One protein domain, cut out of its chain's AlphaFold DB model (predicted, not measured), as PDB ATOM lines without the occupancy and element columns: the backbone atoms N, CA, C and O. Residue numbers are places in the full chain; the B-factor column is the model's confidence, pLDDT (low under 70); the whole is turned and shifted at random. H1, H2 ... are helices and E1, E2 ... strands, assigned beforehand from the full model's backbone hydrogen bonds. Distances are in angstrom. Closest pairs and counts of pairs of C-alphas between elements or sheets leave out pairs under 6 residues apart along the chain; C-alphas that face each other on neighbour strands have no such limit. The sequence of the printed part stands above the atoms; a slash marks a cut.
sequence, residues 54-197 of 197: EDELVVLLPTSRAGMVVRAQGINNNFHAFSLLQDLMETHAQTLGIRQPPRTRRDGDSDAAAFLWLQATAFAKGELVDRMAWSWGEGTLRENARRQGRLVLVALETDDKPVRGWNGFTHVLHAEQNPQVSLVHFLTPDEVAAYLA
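This is residues 54 to 197 of the 197 residues of an uncharacterized protein of Variovorax sp. RO1 (UniProt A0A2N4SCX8). One strongly twisted sheet of five strands has H1 packed slantwise over one face and the short helix H3 over the opposite face, three layers, with long loops round them. The printed part has 144 residues with three named helices and five named strands, in the order E1 E2 H1 H2 E3 E4 E5 H3. The sheet, E3 E4 E1 E2 E5, is mixed, as is the class, helices and strands, with 62 residues, under half, in named elements. The whole is compact, with a radius of gyration of the C-alphas of 14.2 A and spans of 40 by 31 by 28 A.

Find C-alpha 54 at (193.271, 156.324, 178.240); there E1, residues 54 to 61, begins and runs 19.1 A. E2, residues 66 to 75, 23.4 A long, bends by 56 degrees at residue 71. Find E3 at residues 116 to 119, E4 at 150 to 156, 18.8 A, and E5 at 180 to 186, 17.6 A. H1, residues 78 to 91, runs 19.7 A; H2 is residues 93 to 96. H3, residues 189 to 196, ends at C-alpha 196, (177.023, 158.740, 167.178).

E4 and E1 are parallel, with N 58 and O 151 within hydrogen-bond range at 2.9 A. The other neighbours are antiparallel: the hairpin E1 and E2, N 57 and O 70 at 2.8 A; E2 and E5, N 71 and O 182 at 2.9 A; the hairpin E3 and E4, N 118 and O 154 at 2.9 A. H1 lies over E2, height 6.5 A, slantwise at 45 degrees on the local plane; their closest C-alphas, of Ile 75 and Ala 81, are 6.1 A apart. H3, on the opposite face at 8.8 A, lies over E2 and only just over E1, with 3 C-alphas on it; the closest C-alphas of H3 and E2, of Val 192 and Gly 67, are 6.3 A apart. H2 only grazes the sheet, with residues 95 to 96. E2, H1 H2, E3 is a split strand-helix-strand unit, E4 and E1 between its strands, its crossover right-handed. In H1 and H3 every O i to N i+4 pair is within hydrogen-bond range; H2 is too short for one.

The printed part has no cut. The links H2 to E3, E3 to E4 and E4 to E5 are long. Lys 125 and Ala 175 have the C-alphas farthest apart, 42.5 A. Residues 105 to 110 have pLDDT under 70.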
ATOM      1  N   GLU A  54     194.121 157.003 179.210       94.25
ATOM      2  CA  GLU A  54     193.271 156.324 178.240       94.25
ATOM      3  C   GLU A  54     194.120 155.973 177.029       94.25
ATOM      4  O   GLU A  54     194.668 156.847 176.358       94.25
ATOM      5  N   ASP A  55     194.269 154.674 176.773       94.69
ATOM      6  CA  ASP A  55     195.004 154.202 175.601       94.69
ATOM      7  C   ASP A  55     194.221 154.485 174.305       94.69
ATOM      8  O   ASP A  55     194.832 154.737 173.269       94.69
ATOM      9  N   GLU A  56     192.885 154.523 174.393       97.44
ATOM     10  CA  GLU A  56     191.967 154.838 173.296       97.44
ATOM     11  C   GLU A  56     190.813 155.736 173.781       97.44
ATOM     12  O   GLU A  56     189.769 155.264 174.233       97.44
ATOM     13  N   LEU A  57     190.998 157.050 173.661       98.38
ATOM     14  CA  LEU A  57     189.957 158.070 173.796       98.38
ATOM     15  C   LEU A  57     189.435 158.441 172.405       98.38
ATOM     16  O   LEU A  57     190.210 158.820 171.527       98.38
ATOM     17  N   VAL A  58     188.123 158.368 172.205       98.62
ATOM     18  CA  VAL A  58     187.480 158.755 170.946       98.62
ATOM     19  C   VAL A  58     187.058 160.219 171.013       98.62
ATOM     20  O   VAL A  58     186.358 160.628 171.940       98.62
ATOM     21  N   VAL A  59     187.443 161.000 170.006       98.56
ATOM     22  CA  VAL A  59     187.021 162.394 169.834       98.56
ATOM     23  C   VAL A  59     186.291 162.533 168.507       98.56
ATOM     24  O   VAL A  59     186.850 162.226 167.454       98.56
ATOM     25  N   LEU A  60     185.040 162.987 168.555       98.44
ATOM     26  CA  LEU A  60     184.162 163.103 167.389       98.44
ATOM     27  C   LEU A  60     183.919 164.563 167.022       98.44
ATOM     28  O   LEU A  60     183.699 165.395 167.901       98.44
ATOM     29  N   LEU A  61     183.875 164.842 165.719       97.31
ATOM     30  CA  LEU A  61     183.490 166.124 165.136       97.31
ATOM     31  C   LEU A  61     182.281 165.910 164.211       97.31
ATOM     32  O   LEU A  61     182.442 165.653 163.013       97.31
ATOM     33  N   PRO A  62     181.046 166.001 164.738       94.75
ATOM     34  CA  PRO A  62     179.842 165.707 163.963       94.75
ATOM     35  C   PRO A  62     179.678 166.605 162.728       94.75
ATOM     36  O   PRO A  62     179.273 166.125 161.672       94.75
ATOM     37  N   THR A  63     180.048 167.889 162.830       92.19
ATOM     38  CA  THR A  63     179.915 168.886 161.752       92.19
ATOM     39  C   THR A  63     180.662 168.486 160.477       92.19
ATOM     40  O   THR A  63     180.158 168.690 159.371       92.19
ATOM     41  N   SER A  64     181.849 167.897 160.618       94.56
ATOM     42  CA  SER A  64     182.682 167.437 159.504       94.56
ATOM     43  C   SER A  64     182.578 165.932 159.245       94.56
ATOM     44  O   SER A  64     183.182 165.445 158.292       94.56
ATOM     45  N   ARG A  65     181.799 165.198 160.057       95.50
ATOM     46  CA  ARG A  65     181.733 163.723 160.065       95.50
ATOM     47  C   ARG A  65     183.113 163.074 160.202       95.50
ATOM     48  O   ARG A  65     183.369 162.017 159.630       95.50
ATOM     49  N   ALA A  66     183.991 163.726 160.955       97.69
ATOM     50  CA  ALA A  66     185.339 163.262 161.226       97.69
ATOM     51  C   ALA A  66     185.485 162.863 162.695       97.69
ATOM     52  O   ALA A  66     184.664 163.194 163.554       97.69
ATOM     53  N   GLY A  67     186.568 162.161 162.994       98.06
ATOM     54  CA  GLY A  67     186.936 161.834 164.357       98.06
ATOM     55  C   GLY A  67     188.336 161.261 164.424       98.06
ATOM     56  O   GLY A  67     188.971 160.978 163.407       98.06
ATOM     57  N   MET A  68     188.822 161.093 165.642       98.62
ATOM     58  CA  MET A  68     190.123 160.501 165.903       98.62
ATOM     59  C   MET A  68     190.085 159.673 167.176       98.62
ATOM     60  O   MET A  68     189.362 159.987 168.124       98.62
ATOM     61  N   VAL A  69     190.903 158.630 167.192       98.69
ATOM     62  CA  VAL A  69     191.288 157.942 168.416       98.69
ATOM     63  C   VAL A  69     192.615 158.520 168.864       98.69
ATOM     64  O   VAL A  69     193.568 158.611 168.082       98.69
ATOM     65  N   VAL A  70     192.679 158.914 170.127       98.56
ATOM     66  CA  VAL A  70     193.875 159.479 170.740       98.56
ATOM     67  C   VAL A  70     194.234 158.705 171.992       98.56
ATOM     68  O   VAL A  70     193.377 158.167 172.687       98.56
ATOM     69  N   ARG A  71     195.519 158.701 172.306       98.06
ATOM     70  CA  ARG A  71     196.013 158.284 173.608       98.06
ATOM     71  C   ARG A  71     196.105 159.513 174.495       98.06
ATOM     72  O   ARG A  71     196.688 160.503 174.066       98.06
ATOM     73  N   ALA A  72     195.571 159.447 175.707       96.56
ATOM     74  CA  ALA A  72     195.606 160.527 176.688       96.56
ATOM     75  C   ALA A  72     196.324 160.060 177.958       96.56
ATOM     76  O   ALA A  72     196.037 158.980 178.478       96.56
ATOM     77  N   GLN A  73     197.283 160.842 178.452       93.62
ATOM     78  CA  GLN A  73     198.131 160.454 179.580       93.62
ATOM     79  C   GLN A  73     198.211 161.565 180.616       93.62
ATOM     80  O   GLN A  73     198.405 162.726 180.265       93.62
ATOM     81  N   GLY A  74     198.099 161.180 181.890       91.69
ATOM     82  CA  GLY A  74     198.277 162.095 183.013       91.69
ATOM     83  C   GLY A  74     197.275 163.246 182.989       91.69
ATOM     84  O   GLY A  74     197.645 164.377 183.270       91.69
ATOM     85  N   ILE A  75     196.022 162.995 182.612       93.56
ATOM     86  CA  ILE A  75     195.016 164.051 182.470       93.56
ATOM     87  C   ILE A  75     194.366 164.337 183.822       93.56
ATOM     88  O   ILE A  75     193.833 163.422 184.440       93.56
ATOM     89  N   ASN A  76     194.364 165.598 184.257       90.75
ATOM     90  CA  ASN A  76     193.775 165.996 185.546       90.75
ATOM     91  C   ASN A  76     192.246 165.934 185.531       90.75
ATOM     92  O   ASN A  76     191.619 165.333 186.394       90.75
ATOM     93  N   ASN A  77     191.663 166.627 184.560       92.12
ATOM     94  CA  ASN A  77     190.239 166.878 184.427       92.12
ATOM     95  C   ASN A  77     189.922 167.138 182.951       92.12
ATOM     96  O   ASN A  77     190.813 167.166 182.093       92.12
ATOM     97  N   ASN A  78     188.646 167.345 182.659       94.38
ATOM     98  CA  ASN A  78     188.185 167.600 181.306       94.38
ATOM     99  C   ASN A  78     188.730 168.910 180.716       94.38
ATOM    100  O   ASN A  78     189.120 168.901 179.556       94.38
ATOM    101  N   PHE A  79     188.873 170.000 181.481       93.00
ATOM    102  CA  PHE A  79     189.502 171.230 180.964       93.00
ATOM    103  C   PHE A  79     190.937 171.007 180.479       93.00
ATOM    104  O   PHE A  79     191.315 171.470 179.403       93.00
ATOM    105  N   HIS A  80     191.723 170.249 181.241       93.06
ATOM    106  CA  HIS A  80     193.069 169.854 180.851       93.06
ATOM    107  C   HIS A  80     193.049 168.986 179.583       93.06
ATOM    108  O   HIS A  80     193.825 169.236 178.659       93.06
ATOM    109  N   ALA A  81     192.118 168.028 179.494       95.44
ATOM    110  CA  ALA A  81     191.919 167.234 178.282       95.44
ATOM    111  C   ALA A  81     191.605 168.130 177.073       95.44
ATOM    112  O   ALA A  81     192.251 168.006 176.038       95.44
ATOM    113  N   PHE A  82     190.657 169.061 177.208       94.19
ATOM    114  CA  PHE A  82     190.225 169.948 176.130       94.19
ATOM    115  C   PHE A  82     191.367 170.818 175.623       94.19
ATOM    116  O   PHE A  82     191.544 170.921 174.416       94.19
ATOM    117  N   SER A  83     192.176 171.397 176.512       92.19
ATOM    118  CA  SER A  83     193.353 172.178 176.120       92.19
ATOM    119  C   SER A  83     194.311 171.382 175.232       92.19
ATOM    120  O   SER A  83     194.670 171.839 174.147       92.19
ATOM    121  N   LEU A  84     194.675 170.169 175.660       94.69
ATOM    122  CA  LEU A  84     195.588 169.297 174.920       94.69
ATOM    123  C   LEU A  84     194.967 168.796 173.607       94.69
ATOM    124  O   LEU A  84     195.627 168.759 172.569       94.69
ATOM    125  N   LEU A  85     193.685 168.429 173.635       96.75
ATOM    126  CA  LEU A  85     192.946 167.973 172.461       96.75
ATOM    127  C   LEU A  85     192.791 169.082 171.425       96.75
ATOM    128  O   LEU A  85     192.981 168.813 170.247       96.75
ATOM    129  N   GLN A  86     192.484 170.313 171.838       93.88
ATOM    130  CA  GLN A  86     192.368 171.455 170.932       93.88
ATOM    131  C   GLN A  86     193.696 171.723 170.212       93.88
ATOM    132  O   GLN A  86     193.676 171.918 169.002       93.88
ATOM    133  N   ASP A  87     194.839 171.639 170.907       93.81
ATOM    134  CA  ASP A  87     196.169 171.754 170.279       93.81
ATOM    135  C   ASP A  87     196.409 170.657 169.221       93.81
ATOM    136  O   ASP A  87     196.866 170.923 168.103       93.81
ATOM    137  N   LEU A  88     196.059 169.409 169.547       96.69
ATOM    138  CA  LEU A  88     196.182 168.289 168.613       96.69
ATOM    139  C   LEU A  88     195.228 168.435 167.414       96.69
ATOM    140  O   LEU A  88     195.609 168.179 166.272       96.69
ATOM    141  N   MET A  89     193.993 168.869 167.660       96.56
ATOM    142  CA  MET A  89     192.978 169.095 166.632       96.56
ATOM    143  C   MET A  89     193.385 170.216 165.679       96.56
ATOM    144  O   MET A  89     193.210 170.065 164.475       96.56
ATOM    145  N   GLU A  90     193.966 171.305 166.186       94.75
ATOM    146  CA  GLU A  90     194.495 172.398 165.364       94.75
ATOM    147  C   GLU A  90     195.639 171.923 164.463       94.75
ATOM    148  O   GLU A  90     195.657 172.238 163.272       94.75
ATOM    149  N   THR A  91     196.531 171.078 164.987       96.12
ATOM    150  CA  THR A  91     197.609 170.449 164.201       96.12
ATOM    151  C   THR A  91     197.065 169.613 163.035       96.12
ATOM    152  O   THR A  91     197.675 169.547 161.968       96.12
ATOM    153  N   HIS A  92     195.892 168.998 163.209       97.00
ATOM    154  CA  HIS A  92     195.244 168.144 162.211       97.00
ATOM    155  C   HIS A  92     193.978 168.761 161.594       97.00
ATOM    156  O   HIS A  92     193.165 168.037 161.010       97.00
ATOM    157  N   ALA A  93     193.818 170.088 161.663       96.06
ATOM    158  CA  ALA A  93     192.564 170.769 161.336       96.06
ATOM    159  C   ALA A  93     192.042 170.453 159.931       96.06
ATOM    160  O   ALA A  93     190.854 170.186 159.754       96.06
ATOM    161  N   GLN A  94     192.942 170.394 158.944       95.56
ATOM    162  CA  GLN A  94     192.592 170.059 157.565       95.56
ATOM    163  C   GLN A  94     192.033 168.635 157.432       95.56
ATOM    164  O   GLN A  94     191.056 168.430 156.718       95.56
ATOM    165  N   THR A  95     192.629 167.656 158.122       96.94
ATOM    166  CA  THR A  95     192.174 166.253 158.065       96.94
ATOM    167  C   THR A  95     190.848 166.075 158.801       96.94
ATOM    168  O   THR A  95     189.981 165.340 158.344       96.94
ATOM    169  N   LEU A  96     190.666 166.794 159.909       97.12
ATOM    170  CA  LEU A  96     189.432 166.783 160.696       97.12
ATOM    171  C   LEU A  96     188.319 167.655 160.091       97.12
ATOM    172  O   LEU A  96     187.208 167.666 160.615       97.12
ATOM    173  N   GLY A  97     188.598 168.394 159.013       96.38
ATOM    174  CA  GLY A  97     187.635 169.282 158.359       96.38
ATOM    175  C   GLY A  97     187.140 170.430 159.246       96.38
ATOM    176  O   GLY A  97     186.021 170.899 159.037       96.38
ATOM    177  N   ILE A  98     187.947 170.850 160.227       95.25
ATOM    178  CA  ILE A  98     187.628 171.938 161.163       95.25
ATOM    179  C   ILE A  98     187.587 173.255 160.388       95.25
ATOM    180  O   ILE A  98     188.508 173.565 159.629       95.25
ATOM    181  N   ARG A  99     186.508 174.024 160.563       89.31
ATOM    182  CA  ARG A  99     186.261 175.256 159.794       89.31
ATOM    183  C   ARG A  99     186.492 176.514 160.609       89.31
ATOM    184  O   ARG A  99     186.788 177.561 160.035       89.31
ATOM    185  N   GLN A 100     186.321 176.426 161.924       85.06
ATOM    186  CA  GLN A 100     186.602 177.546 162.809       85.06
ATOM    187  C   GLN A 100     188.094 177.928 162.770       85.06
ATOM    188  O   GLN A 100     188.954 177.056 162.606       85.06
ATOM    189  N   PRO A 101     188.422 179.225 162.907       82.62
ATOM    190  CA  PRO A 101     189.809 179.664 162.968       82.62
ATOM    191  C   PRO A 101     190.521 179.066 164.196       82.62
ATOM    192  O   PRO A 101     189.855 178.764 165.193       82.62
ATOM    193  N   PRO A 102     191.863 178.943 164.159       78.06
ATOM    194  CA  PRO A 102     192.643 178.579 165.336       78.06
ATOM    195  C   PRO A 102     192.317 179.503 166.506       78.06
ATOM    196  O   PRO A 102     192.100 180.708 166.327       78.06
ATOM    197  N   ARG A 103     192.279 178.946 167.712       80.69
ATOM    198  CA  ARG A 103     191.931 179.710 168.907       80.69
ATOM    199  C   ARG A 103     193.014 180.739 169.227       80.69
ATOM    200  O   ARG A 103     194.212 180.463 169.176       80.69
ATOM    201  N   THR A 104     192.598 181.929 169.647       71.19
ATOM    202  CA  THR A 104     193.536 182.919 170.180       71.19
ATOM    203  C   THR A 104     193.874 182.560 171.623       71.19
ATOM    204  O   THR A 104     193.046 182.745 172.517       71.19
ATOM    205  N   ARG A 105     195.095 182.081 171.874       67.62
ATOM    206  CA  ARG A 105     195.638 182.016 173.239       67.62
ATOM    207  C   ARG A 105     195.879 183.447 173.722       67.62
ATOM    208  O   ARG A 105     196.613 184.192 173.079       67.62
ATOM    209  N   ARG A 106     195.229 183.857 174.814       59.75
ATOM    210  CA  ARG A 106     195.585 185.120 175.479       59.75
ATOM    211  C   ARG A 106     196.878 184.882 176.257       59.75
ATOM    212  O   ARG A 106     197.055 183.797 176.807       59.75
ATOM    213  N   ASP A 107     197.769 185.869 176.280       53.34
ATOM    214  CA  ASP A 107     199.036 185.773 177.008       53.34
ATOM    215  C   ASP A 107     198.794 185.361 178.474       53.34
ATOM    216  O   ASP A 107     198.013 185.994 179.185       53.34
ATOM    217  N   GLY A 108     199.469 184.287 178.903       52.97
ATOM    218  CA  GLY A 108     199.411 183.719 180.254       52.97
ATOM    219  C   GLY A 108     198.235 182.768 180.490       52.97
ATOM    220  O   GLY A 108     197.123 183.236 180.698       52.97
ATOM    221  N   ASP A 109     198.501 181.450 180.486       56.50
ATOM    222  CA  ASP A 109     197.686 180.309 180.980       56.50
ATOM    223  C   ASP A 109     196.164 180.317 180.717       56.50
ATOM    224  O   ASP A 109     195.417 179.510 181.276       56.50
ATOM    225  N   SER A 110     195.681 181.210 179.853       63.97
ATOM    226  CA  SER A 110     194.267 181.444 179.632       63.97
ATOM    227  C   SER A 110     193.825 180.726 178.386       63.97
ATOM    228  O   SER A 110     194.023 181.177 177.254       63.97
ATOM    229  N   ASP A 111     193.239 179.566 178.635       78.00
ATOM    230  CA  ASP A 111     192.629 178.727 177.629       78.00
ATOM    231  C   ASP A 111     191.100 178.789 177.738       78.00
ATOM    232  O   ASP A 111     190.546 179.061 178.807       78.00
ATOM    233  N   ALA A 112     190.426 178.598 176.611       83.44
ATOM    234  CA  ALA A 112     188.986 178.659 176.465       83.44
ATOM    235  C   ALA A 112     188.508 177.635 175.428       83.44
ATOM    236  O   ALA A 112     189.249 177.188 174.546       83.44
ATOM    237  N   ALA A 113     187.226 177.295 175.520       86.38
ATOM    238  CA  ALA A 113     186.592 176.337 174.629       86.38
ATOM    239  C   ALA A 113     186.509 176.876 173.202       86.38
ATOM    240  O   ALA A 113     185.770 177.818 172.917       86.38
ATOM    241  N   ALA A 114     187.214 176.212 172.288       89.56
ATOM    242  CA  ALA A 114     186.998 176.377 170.857       89.56
ATOM    243  C   ALA A 114     185.717 175.638 170.418       89.56
ATOM    244  O   ALA A 114     184.977 176.122 169.562       89.56
ATOM    245  N   PHE A 115     185.404 174.515 171.070       92.69
ATOM    246  CA  PHE A 115     184.249 173.658 170.791       92.69
ATOM    247  C   PHE A 115     183.295 173.599 171.987       92.69
ATOM    248  O   PHE A 115     183.721 173.741 173.133       92.69
ATOM    249  N   LEU A 116     182.011 173.333 171.738       94.06
ATOM    250  CA  LEU A 116     181.123 172.857 172.796       94.06
ATOM    251  C   LEU A 116     181.421 171.373 173.040       94.06
ATOM    252  O   LEU A 116     181.160 170.537 172.175       94.06
ATOM    253  N   TRP A 117     181.990 171.068 174.203       95.69
ATOM    254  CA  TRP A 117     182.381 169.714 174.586       95.69
ATOM    255  C   TRP A 117     181.213 168.959 175.222       95.69
ATOM    256  O   TRP A 117     180.715 169.324 176.289       95.69
ATOM    257  N   LEU A 118     180.787 167.889 174.561       97.00
ATOM    258  CA  LEU A 118     179.632 167.084 174.939       97.00
ATOM    259  C   LEU A 118     180.040 165.639 175.235       97.00
ATOM    260  O   LEU A 118     181.031 165.126 174.707       97.00
ATOM    261  N   GLN A 119     179.243 164.975 176.064       96.56
ATOM    262  CA  GLN A 119     179.336 163.538 176.285       96.56
ATOM    263  C   GLN A 119     178.701 162.761 175.127       96.56
ATOM    264  O   GLN A 119     177.842 163.262 174.403       96.56
ATOM    265  N   ALA A 120     179.059 161.482 175.005       94.81
ATOM    266  CA  ALA A 120     178.493 160.564 174.011       94.81
ATOM    267  C   ALA A 120     176.954 160.459 174.043       94.81
ATOM    268  O   ALA A 120     176.331 160.098 173.047       94.81
ATOM    269  N   THR A 121     176.334 160.716 175.195       95.38
ATOM    270  CA  THR A 121     174.876 160.678 175.389       95.38
ATOM    271  C   THR A 121     174.149 161.862 174.756       95.38
ATOM    272  O   THR A 121     172.940 161.778 174.567       95.38
ATOM    273  N   ALA A 122     174.864 162.923 174.366       97.00
ATOM    274  CA  ALA A 122     174.290 164.057 173.645       97.00
ATOM    275  C   ALA A 122     173.714 163.663 172.277       97.00
ATOM    276  O   ALA A 122     172.830 164.349 171.762       97.00
ATOM    277  N   PHE A 123     174.209 162.568 171.688       96.75
ATOM    278  CA  PHE A 123     173.809 162.088 170.370       96.75
ATOM    279  C   PHE A 123     173.082 160.749 170.443       96.75
ATOM    280  O   PHE A 123     173.443 159.870 171.223       96.75
ATOM    281  N   ALA A 124     172.083 160.570 169.583       94.69
ATOM    282  CA  ALA A 124     171.453 159.283 169.327       94.69
ATOM    283  C   ALA A 124     171.046 159.200 167.856       94.69
ATOM    284  O   ALA A 124     170.485 160.144 167.301       94.69
ATOM    285  N   LYS A 125     171.314 158.060 167.219       92.19
ATOM    286  CA  LYS A 125     171.069 157.802 165.793       92.19
ATOM    287  C   LYS A 125     171.689 158.860 164.871       92.19
ATOM    288  O   LYS A 125     171.127 159.166 163.825       92.19
ATOM    289  N   GLY A 126     172.836 159.420 165.261       92.19
ATOM    290  CA  GLY A 126     173.518 160.477 164.510       92.19
ATOM    291  C   GLY A 126     172.987 161.893 164.753       92.19
ATOM    292  O   GLY A 126     173.594 162.844 164.269       92.19
ATOM    293  N   GLU A 127     171.911 162.052 165.525       94.81
ATOM    294  CA  GLU A 127     171.267 163.341 165.787       94.81
ATOM    295  C   GLU A 127     171.612 163.861 167.184       94.81
ATOM    296  O   GLU A 127     171.715 163.087 168.138       94.81
ATOM    297  N   LEU A 128     171.760 165.183 167.317       96.38
ATOM    298  CA  LEU A 128     171.920 165.840 168.615       96.38
ATOM    299  C   LEU A 128     170.569 165.833 169.342       96.38
ATOM    300  O   LEU A 128     169.658 166.571 168.969       96.38
ATOM    301  N   VAL A 129     170.446 165.016 170.385       97.06
ATOM    302  CA  VAL A 129     169.211 164.854 171.171       97.06
ATOM    303  C   VAL A 129     169.255 165.576 172.513       97.06
ATOM    304  O   VAL A 129     168.205 165.937 173.038       97.06
ATOM    305  N   ASP A 130     170.452 165.827 173.050       95.56
ATOM    306  CA  ASP A 130     170.638 166.566 174.298       95.56
ATOM    307  C   ASP A 130     171.856 167.498 174.215       95.56
ATOM    308  O   ASP A 130     173.007 167.094 174.373       95.56
ATOM    309  N   ARG A 131     171.595 168.789 173.989       93.00
ATOM    310  CA  ARG A 131     172.635 169.830 173.951       93.00
ATOM    311  C   ARG A 131     173.215 170.139 175.339       93.00
ATOM    312  O   ARG A 131     174.267 170.771 175.412       93.00
ATOM    313  N   MET A 132     172.547 169.733 176.419       93.25
ATOM    314  CA  MET A 132     172.958 169.975 177.809       93.25
ATOM    315  C   MET A 132     173.761 168.816 178.409       93.25
ATOM    316  O   MET A 132     174.263 168.949 179.524       93.25
ATOM    317  N   ALA A 133     173.954 167.717 177.671       95.19
ATOM    318  CA  ALA A 133     174.843 166.617 178.043       95.19
ATOM    319  C   ALA A 133     176.326 167.024 177.913       95.19
ATOM    320  O   ALA A 133     177.086 166.491 177.103       95.19
ATOM    321  N   TRP A 134     176.734 168.024 178.693       94.06
ATOM    322  CA  TRP A 134     178.071 168.598 178.678       94.06
ATOM    323  C   TRP A 134     179.088 167.655 179.305       94.06
ATOM    324  O   TRP A 134     178.840 167.006 180.322       94.06
ATOM    325  N   SER A 135     180.284 167.640 178.728       94.06
ATOM    326  CA  SER A 135     181.451 167.101 179.412       94.06
ATOM    327  C   SER A 135     181.899 168.127 180.459       94.06
ATOM    328  O   SER A 135     182.592 169.089 180.132       94.06
ATOM    329  N   TRP A 136     181.470 167.953 181.714       88.56
ATOM    330  CA  TRP A 136     181.777 168.875 182.817       88.56
ATOM    331  C   TRP A 136     183.283 169.082 182.989       88.56
ATOM    332  O   TRP A 136     184.009 168.127 183.255       88.56
ATOM    333  N   GLY A 137     183.749 170.326 182.849       87.50
ATOM    334  CA  GLY A 137     185.174 170.658 182.754       87.50
ATOM    335  C   GLY A 137     185.997 170.303 183.995       87.50
ATOM    336  O   GLY A 137     187.121 169.820 183.870       87.50
ATOM    337  N   GLU A 138     185.432 170.498 185.187       87.12
ATOM    338  CA  GLU A 138     186.068 170.171 186.466       87.12
ATOM    339  C   GLU A 138     186.070 168.660 186.780       87.12
ATOM    340  O   GLU A 138     186.854 168.219 187.619       87.12
ATOM    341  N   GLY A 139     185.221 167.873 186.110       89.25
ATOM    342  CA  GLY A 139     185.118 166.424 186.302       89.25
ATOM    343  C   GLY A 139     186.330 165.657 185.771       89.25
ATOM    344  O   GLY A 139     187.083 166.149 184.920       89.25
ATOM    345  N   THR A 140     186.516 164.430 186.259       90.00
ATOM    346  CA  THR A 140     187.618 163.577 185.793       90.00
ATOM    347  C   THR A 140     187.312 163.034 184.396       90.00
ATOM    348  O   THR A 140     186.163 162.760 184.053       90.00
ATOM    349  N   LEU A 141     188.338 162.847 183.558       93.81
ATOM    350  CA  LEU A 141     188.126 162.391 182.175       93.81
ATOM    351  C   LEU A 141     187.398 161.035 182.124       93.81
ATOM    352  O   LEU A 141     186.530 160.831 181.276       93.81
ATOM    353  N   ARG A 142     187.699 160.142 183.072       90.81
ATOM    354  CA  ARG A 142     187.091 158.809 183.214       90.81
ATOM    355  C   ARG A 142     185.593 158.797 183.538       90.81
ATOM    356  O   ARG A 142     184.967 157.759 183.343       90.81
ATOM    357  N   GLU A 143     185.031 159.905 184.021       92.06
ATOM    358  CA  GLU A 143     183.594 160.032 184.323       92.06
ATOM    359  C   GLU A 143     182.741 160.255 183.070       92.06
ATOM    360  O   GLU A 143     181.517 160.141 183.129       92.06
ATOM    361  N   ASN A 144     183.361 160.566 181.928       95.62
ATOM    362  CA  ASN A 144     182.620 160.747 180.689       95.62
ATOM    363  C   ASN A 144     181.982 159.444 180.202       95.62
ATOM    364  O   ASN A 144     182.459 158.336 180.452       95.62
ATOM    365  N   ALA A 145     180.894 159.596 179.449       94.94
ATOM    366  CA  ALA A 145     180.177 158.469 178.883       94.94
ATOM    367  C   ALA A 145     181.082 157.614 177.979       94.94
ATOM    368  O   ALA A 145     181.825 158.118 177.130       94.94
ATOM    369  N   ARG A 146     180.963 156.292 178.135       96.06
ATOM    370  CA  ARG A 146     181.606 155.315 177.256       96.06
ATOM    371  C   ARG A 146     180.642 154.832 176.181       96.06
ATOM    372  O   ARG A 146     179.461 154.616 176.446       96.06
ATOM    373  N   ARG A 147     181.166 154.571 174.985       95.25
ATOM    374  CA  ARG A 147     180.494 153.789 173.942       95.25
ATOM    375  C   ARG A 147     181.441 152.743 173.401       95.25
ATOM    376  O   ARG A 147     182.620 153.012 173.198       95.25
ATOM    377  N   GLN A 148     180.914 151.537 173.204       93.44
ATOM    378  CA  GLN A 148     181.703 150.391 172.741       93.44
ATOM    379  C   GLN A 148     182.957 150.157 173.623       93.44
ATOM    380  O   GLN A 148     184.023 149.810 173.134       93.44
ATOM    381  N   GLY A 149     182.842 150.409 174.936       94.31
ATOM    382  CA  GLY A 149     183.935 150.272 175.912       94.31
ATOM    383  C   GLY A 149     184.930 151.444 175.986       94.31
ATOM    384  O   GLY A 149     185.702 151.520 176.942       94.31
ATOM    385  N   ARG A 150     184.890 152.397 175.052       97.00
ATOM    386  CA  ARG A 150     185.827 153.532 174.978       97.00
ATOM    387  C   ARG A 150     185.183 154.818 175.479       97.00
ATOM    388  O   ARG A 150     183.983 155.004 175.285       97.00
ATOM    389  N   LEU A 151     185.955 155.702 176.114       97.31
ATOM    390  CA  LEU A 151     185.473 157.056 176.405       97.31
ATOM    391  C   LEU A 151     185.265 157.809 175.098       97.31
ATOM    392  O   LEU A 151     186.089 157.710 174.187       97.31
ATOM    393  N   VAL A 152     184.176 158.568 175.026       97.94
ATOM    394  CA  VAL A 152     183.837 159.350 173.841       97.94
ATOM    395  C   VAL A 152     183.541 160.786 174.241       97.94
ATOM    396  O   VAL A 152     182.634 161.050 175.033       97.94
ATOM    397  N   LEU A 153     184.290 161.707 173.645       98.25
ATOM    398  CA  LEU A 153     184.046 163.139 173.702       98.25
ATOM    399  C   LEU A 153     183.575 163.627 172.337       98.25
ATOM    400  O   LEU A 153     184.106 163.237 171.297       98.25
ATOM    401  N   VAL A 154     182.589 164.515 172.342       98.06
ATOM    402  CA  VAL A 154     182.082 165.147 171.128       98.06
ATOM    403  C   VAL A 154     182.450 166.624 171.151       98.06
ATOM    404  O   VAL A 154     182.049 167.357 172.051       98.06
ATOM    405  N   ALA A 155     183.215 167.056 170.153       96.50
ATOM    406  CA  ALA A 155     183.608 168.441 169.947       96.50
ATOM    407  C   ALA A 155     182.675 169.082 168.911       96.50
ATOM    408  O   ALA A 155     182.840 168.895 167.703       96.50
ATOM    409  N   LEU A 156     181.665 169.821 169.374       95.31
ATOM    410  CA  LEU A 156     180.696 170.471 168.494       95.31
ATOM    411  C   LEU A 156     181.157 171.888 168.112       95.31
ATOM    412  O   LEU A 156     181.308 172.758 168.974       95.31
ATOM    413  N   GLU A 157     181.337 172.137 166.811       92.88
ATOM    414  CA  GLU A 157     181.563 173.482 166.261       92.88
ATOM    415  C   GLU A 157     180.257 174.290 166.316       92.88
ATOM    416  O   GLU A 157     179.293 173.989 165.610       92.88
ATOM    417  N   THR A 158     180.203 175.302 167.184       90.00
ATOM    418  CA  THR A 158     179.029 176.168 167.354       90.00
ATOM    419  C   THR A 158     179.417 177.516 167.971       90.00
ATOM    420  O   THR A 158     180.342 177.589 168.789       90.00
ATOM    421  N   ASP A 159     178.699 178.574 167.592       86.88
ATOM    422  CA  ASP A 159     178.821 179.908 168.202       86.88
ATOM    423  C   ASP A 159     178.063 180.006 169.533       86.88
ATOM    424  O   ASP A 159     178.415 180.800 170.402       86.88
ATOM    425  N   ASP A 160     177.055 179.154 169.727       87.12
ATOM    426  CA  ASP A 160     176.259 179.072 170.952       87.12
ATOM    427  C   ASP A 160     176.922 178.114 171.960       87.12
ATOM    428  O   ASP A 160     176.476 176.985 172.189       87.12
ATOM    429  N   LYS A 161     178.065 178.545 172.505       85.94
ATOM    430  CA  LYS A 161     178.844 177.822 173.522       85.94
ATOM    431  C   LYS A 161     179.245 178.740 174.684       85.94
ATOM    432  O   LYS A 161     179.374 179.950 174.487       85.94
ATOM    433  N   PRO A 162     179.499 178.196 175.889       79.62
ATOM    434  CA  PRO A 162     179.993 178.992 177.004       79.62
ATOM    435  C   PRO A 162     181.337 179.661 176.686       79.62
ATOM    436  O   PRO A 162     182.294 179.001 176.284       79.62
ATOM    437  N   VAL A 163     181.430 180.968 176.935       76.00
ATOM    438  CA  VAL A 163     182.672 181.743 176.804       76.00
ATOM    439  C   VAL A 163     183.287 181.902 178.195       76.00
ATOM    440  O   VAL A 163     183.214 182.960 178.815       76.00
ATOM    441  N   ARG A 164     183.845 180.814 178.735       71.12
ATOM    442  CA  ARG A 164     184.567 180.817 180.016       71.12
ATOM    443  C   ARG A 164     185.998 180.352 179.779       71.12
ATOM    444  O   ARG A 164     186.208 179.282 179.217       71.12
ATOM    445  N   GLY A 165     186.961 181.163 180.214       78.38
ATOM    446  CA  GLY A 165     188.350 180.727 180.311       78.38
ATOM    447  C   GLY A 165     188.555 179.848 181.546       78.38
ATOM    448  O   GLY A 165     187.886 180.054 182.561       78.38
ATOM    449  N   TRP A 166     189.463 178.881 181.476       83.00
ATOM    450  CA  TRP A 166     189.714 177.915 182.553       83.00
ATOM    451  C   TRP A 166     191.140 177.981 183.114       83.00
ATOM    452  O   TRP A 166     191.768 176.963 183.410       83.00
ATOM    453  N   ASN A 167     191.633 179.200 183.331       78.81
ATOM    454  CA  ASN A 167     192.887 179.450 184.046       78.81
ATOM    455  C   ASN A 167     192.866 178.723 185.400       78.81
ATOM    456  O   ASN A 167     191.851 178.752 186.100       78.81
ATOM    457  N   GLY A 168     193.970 178.089 185.788       77.50
ATOM    458  CA  GLY A 168     194.025 177.337 187.045       77.50
ATOM    459  C   GLY A 168     193.612 175.865 186.924       77.50
ATOM    460  O   GLY A 168     194.061 175.054 187.729       77.50
ATOM    461  N   PHE A 169     192.841 175.473 185.902       81.25
ATOM    462  CA  PHE A 169     192.338 174.095 185.778       81.25
ATOM    463  C   PHE A 169     193.246 173.158 184.972       81.25
ATOM    464  O   PHE A 169     193.089 171.939 185.046       81.25
ATOM    465  N   THR A 170     194.208 173.711 184.232       80.62
ATOM    466  CA  THR A 170     195.154 172.974 183.375       80.62
ATOM    467  C   THR A 170     196.509 172.724 184.042       80.62
ATOM    468  O   THR A 170     197.358 172.059 183.454       80.62
ATOM    469  N   HIS A 171     196.740 173.228 185.261       82.31
ATOM    470  CA  HIS A 171     198.045 173.111 185.915       82.31
ATOM    471  C   HIS A 171     198.361 171.663 186.273       82.31
ATOM    472  O   HIS A 171     197.541 170.945 186.848       82.31
ATOM    473  N   VAL A 172     199.585 171.243 185.968       86.81
ATOM    474  CA  VAL A 172     200.101 169.942 186.393       86.81
ATOM    475  C   VAL A 172     200.296 169.902 187.904       86.81
ATOM    476  O   VAL A 172     200.713 170.877 188.524       86.81
ATOM    477  N   LEU A 173     200.035 168.738 188.493       84.81
ATOM    478  CA  LEU A 173     200.266 168.451 189.907       84.81
ATOM    479  C   LEU A 173     201.761 168.422 190.239       84.81
ATOM    480  O   LEU A 173     202.166 168.715 191.361       84.81
ATOM    481  N   HIS A 174     202.578 168.008 189.270       86.06
ATOM    482  CA  HIS A 174     204.023 167.873 189.393       86.06
ATOM    483  C   HIS A 174     204.666 167.856 187.998       86.06
ATOM    484  O   HIS A 174     204.057 167.363 187.052       86.06
ATOM    485  N   ALA A 175     205.909 168.329 187.862       85.19
ATOM    486  CA  ALA A 175     206.598 168.406 186.563       85.19
ATOM    487  C   ALA A 175     206.695 167.045 185.842       85.19
ATOM    488  O   ALA A 175     206.525 166.954 184.632       85.19
ATOM    489  N   GLU A 176     206.896 165.969 186.605       86.50
ATOM    490  CA  GLU A 176     206.999 164.592 186.089       86.50
ATOM    491  C   GLU A 176     205.664 163.992 185.614       86.50
ATOM    492  O   GLU A 176     205.666 162.905 185.048       86.50
ATOM    493  N   GLN A 177     204.530 164.672 185.828       89.06
ATOM    494  CA  GLN A 177     203.236 164.240 185.291       89.06
ATOM    495  C   GLN A 177     203.249 164.180 183.760       89.06
ATOM    496  O   GLN A 177     202.581 163.320 183.192       89.06
ATOM    497  N   ASN A 178     203.984 165.101 183.122       89.69
ATOM    498  CA  ASN A 178     204.171 165.194 181.674       89.69
ATOM    499  C   ASN A 178     202.898 164.861 180.860       89.69
ATOM    500  O   ASN A 178     202.877 163.879 180.109       89.69
ATOM    501  N   PRO A 179     201.806 165.621 181.062       92.69
ATOM    502  CA  PRO A 179     200.529 165.314 180.443       92.69
ATOM    503  C   PRO A 179     200.599 165.510 178.932       92.69
ATOM    504  O   PRO A 179     201.178 166.476 178.435       92.69
ATOM    505  N   GLN A 180     199.985 164.596 178.191       94.44
ATOM    506  CA  GLN A 180     200.012 164.651 176.736       94.44
ATOM    507  C   GLN A 180     198.840 163.901 176.123       94.44
ATOM    508  O   GLN A 180     198.317 162.933 176.688       94.44
ATOM    509  N   VAL A 181     198.480 164.332 174.918       97.62
ATOM    510  CA  VAL A 181     197.626 163.576 174.009       97.62
ATOM    511  C   VAL A 181     198.380 163.325 172.712       97.62
ATOM    512  O   VAL A 181     199.118 164.185 172.235       97.62
ATOM    513  N   SER A 182     198.201 162.145 172.132       98.19
ATOM    514  CA  SER A 182     198.806 161.796 170.849       98.19
ATOM    515  C   SER A 182     197.805 161.066 169.972       98.19
ATOM    516  O   SER A 182     197.109 160.166 170.448       98.19
ATOM    517  N   LEU A 183     197.766 161.418 168.689       98.56
ATOM    518  CA  LEU A 183     196.956 160.722 167.698       98.56
ATOM    519  C   LEU A 183     197.355 159.240 167.619       98.56
ATOM    520  O   LEU A 183     198.536 158.921 167.490       98.56
ATOM    521  N   VAL A 184     196.365 158.349 167.666       98.56
ATOM    522  CA  VAL A 184     196.532 156.924 167.344       98.56
ATOM    523  C   VAL A 184     196.163 156.700 165.880       98.56
ATOM    524  O   VAL A 184     196.978 156.202 165.110       98.56
ATOM    525  N   HIS A 185     194.948 157.088 165.486       98.56
ATOM    526  CA  HIS A 185     194.483 157.074 164.096       98.56
ATOM    527  C   HIS A 185     193.250 157.973 163.920       98.56
ATOM    528  O   HIS A 185     192.576 158.327 164.888       98.56
ATOM    529  N   PHE A 186     192.945 158.328 162.672       98.75
ATOM    530  CA  PHE A 186     191.683 158.972 162.308       98.75
ATOM    531  C   PHE A 186     190.591 157.927 162.094       98.75
ATOM    532  O   PHE A 186     190.863 156.855 161.559       98.75
ATOM    533  N   LEU A 187     189.366 158.264 162.483       98.50
ATOM    534  CA  LEU A 187     188.198 157.424 162.252       98.50
ATOM    535  C   LEU A 187     187.683 157.584 160.822       98.50
ATOM    536  O   LEU A 187     187.707 158.673 160.246       98.50
ATOM    537  N   THR A 188     187.154 156.498 160.279       97.31
ATOM    538  CA  THR A 188     186.366 156.509 159.047       97.31
ATOM    539  C   THR A 188     184.975 157.116 159.288       97.31
ATOM    540  O   THR A 188     184.480 157.109 160.420       97.31
ATOM    541  N   PRO A 189     184.288 157.607 158.238       95.44
ATOM    542  CA  PRO A 189     182.919 158.112 158.370       95.44
ATOM    543  C   PRO A 189     181.936 157.096 158.971       95.44
ATOM    544  O   PRO A 189     181.059 157.479 159.745       95.44
ATOM    545  N   ASP A 190     182.103 155.808 158.659       96.31
ATOM    546  CA  ASP A 190     181.250 154.733 159.178       96.31
ATOM    547  C   ASP A 190     181.481 154.499 160.676       96.31
ATOM    548  O   ASP A 190     180.527 154.322 161.433       96.31
ATOM    549  N   GLU A 191     182.732 154.568 161.137       97.44
ATOM    550  CA  GLU A 191     183.044 154.497 162.567       97.44
ATOM    551  C   GLU A 191     182.482 155.704 163.320       97.44
ATOM    552  O   GLU A 191     181.888 155.538 164.386       97.44
ATOM    553  N   VAL A 192     182.604 156.913 162.759       97.56
ATOM    554  CA  VAL A 192     181.999 158.120 163.341       97.56
ATOM    555  C   VAL A 192     180.485 157.945 163.470       97.56
ATOM    556  O   VAL A 192     179.932 158.188 164.544       97.56
ATOM    557  N   ALA A 193     179.816 157.469 162.417       96.19
ATOM    558  CA  ALA A 193     178.384 157.190 162.455       96.19
ATOM    559  C   ALA A 193     178.034 156.151 163.531       96.19
ATOM    560  O   ALA A 193     177.085 156.353 164.287       96.19
ATOM    561  N   ALA A 194     178.828 155.084 163.661       96.62
ATOM    562  CA  ALA A 194     178.628 154.056 164.678       96.62
ATOM    563  C   ALA A 194     178.792 154.590 166.112       96.62
ATOM    564  O   ALA A 194     178.058 154.167 167.008       96.62
ATOM    565  N   TYR A 195     179.715 155.525 166.358       97.12
ATOM    566  CA  TYR A 195     179.850 156.144 167.678       97.12
ATOM    567  C   TYR A 195     178.753 157.161 167.990       97.12
ATOM    568  O   TYR A 195     178.454 157.342 169.169       97.12
ATOM    569  N   LEU A 196     178.138 157.798 166.990       95.69
ATOM    570  CA  LEU A 196     177.023 158.740 167.178       95.69
ATOM    571  C   LEU A 196     175.637 158.056 167.231       95.69
ATOM    572  O   LEU A 196     174.640 158.722 167.526       95.69
ATOM    573  N   ALA A 197     175.558 156.751 166.939       91.44
ATOM    574  CA  ALA A 197     174.314 155.977 166.814       91.44
ATOM    575  C   ALA A 197     173.602 155.648 168.134       91.44
ATOM    576  O   ALA A 197     174.274 155.302 169.122       91.44
TER     577      ALA A 197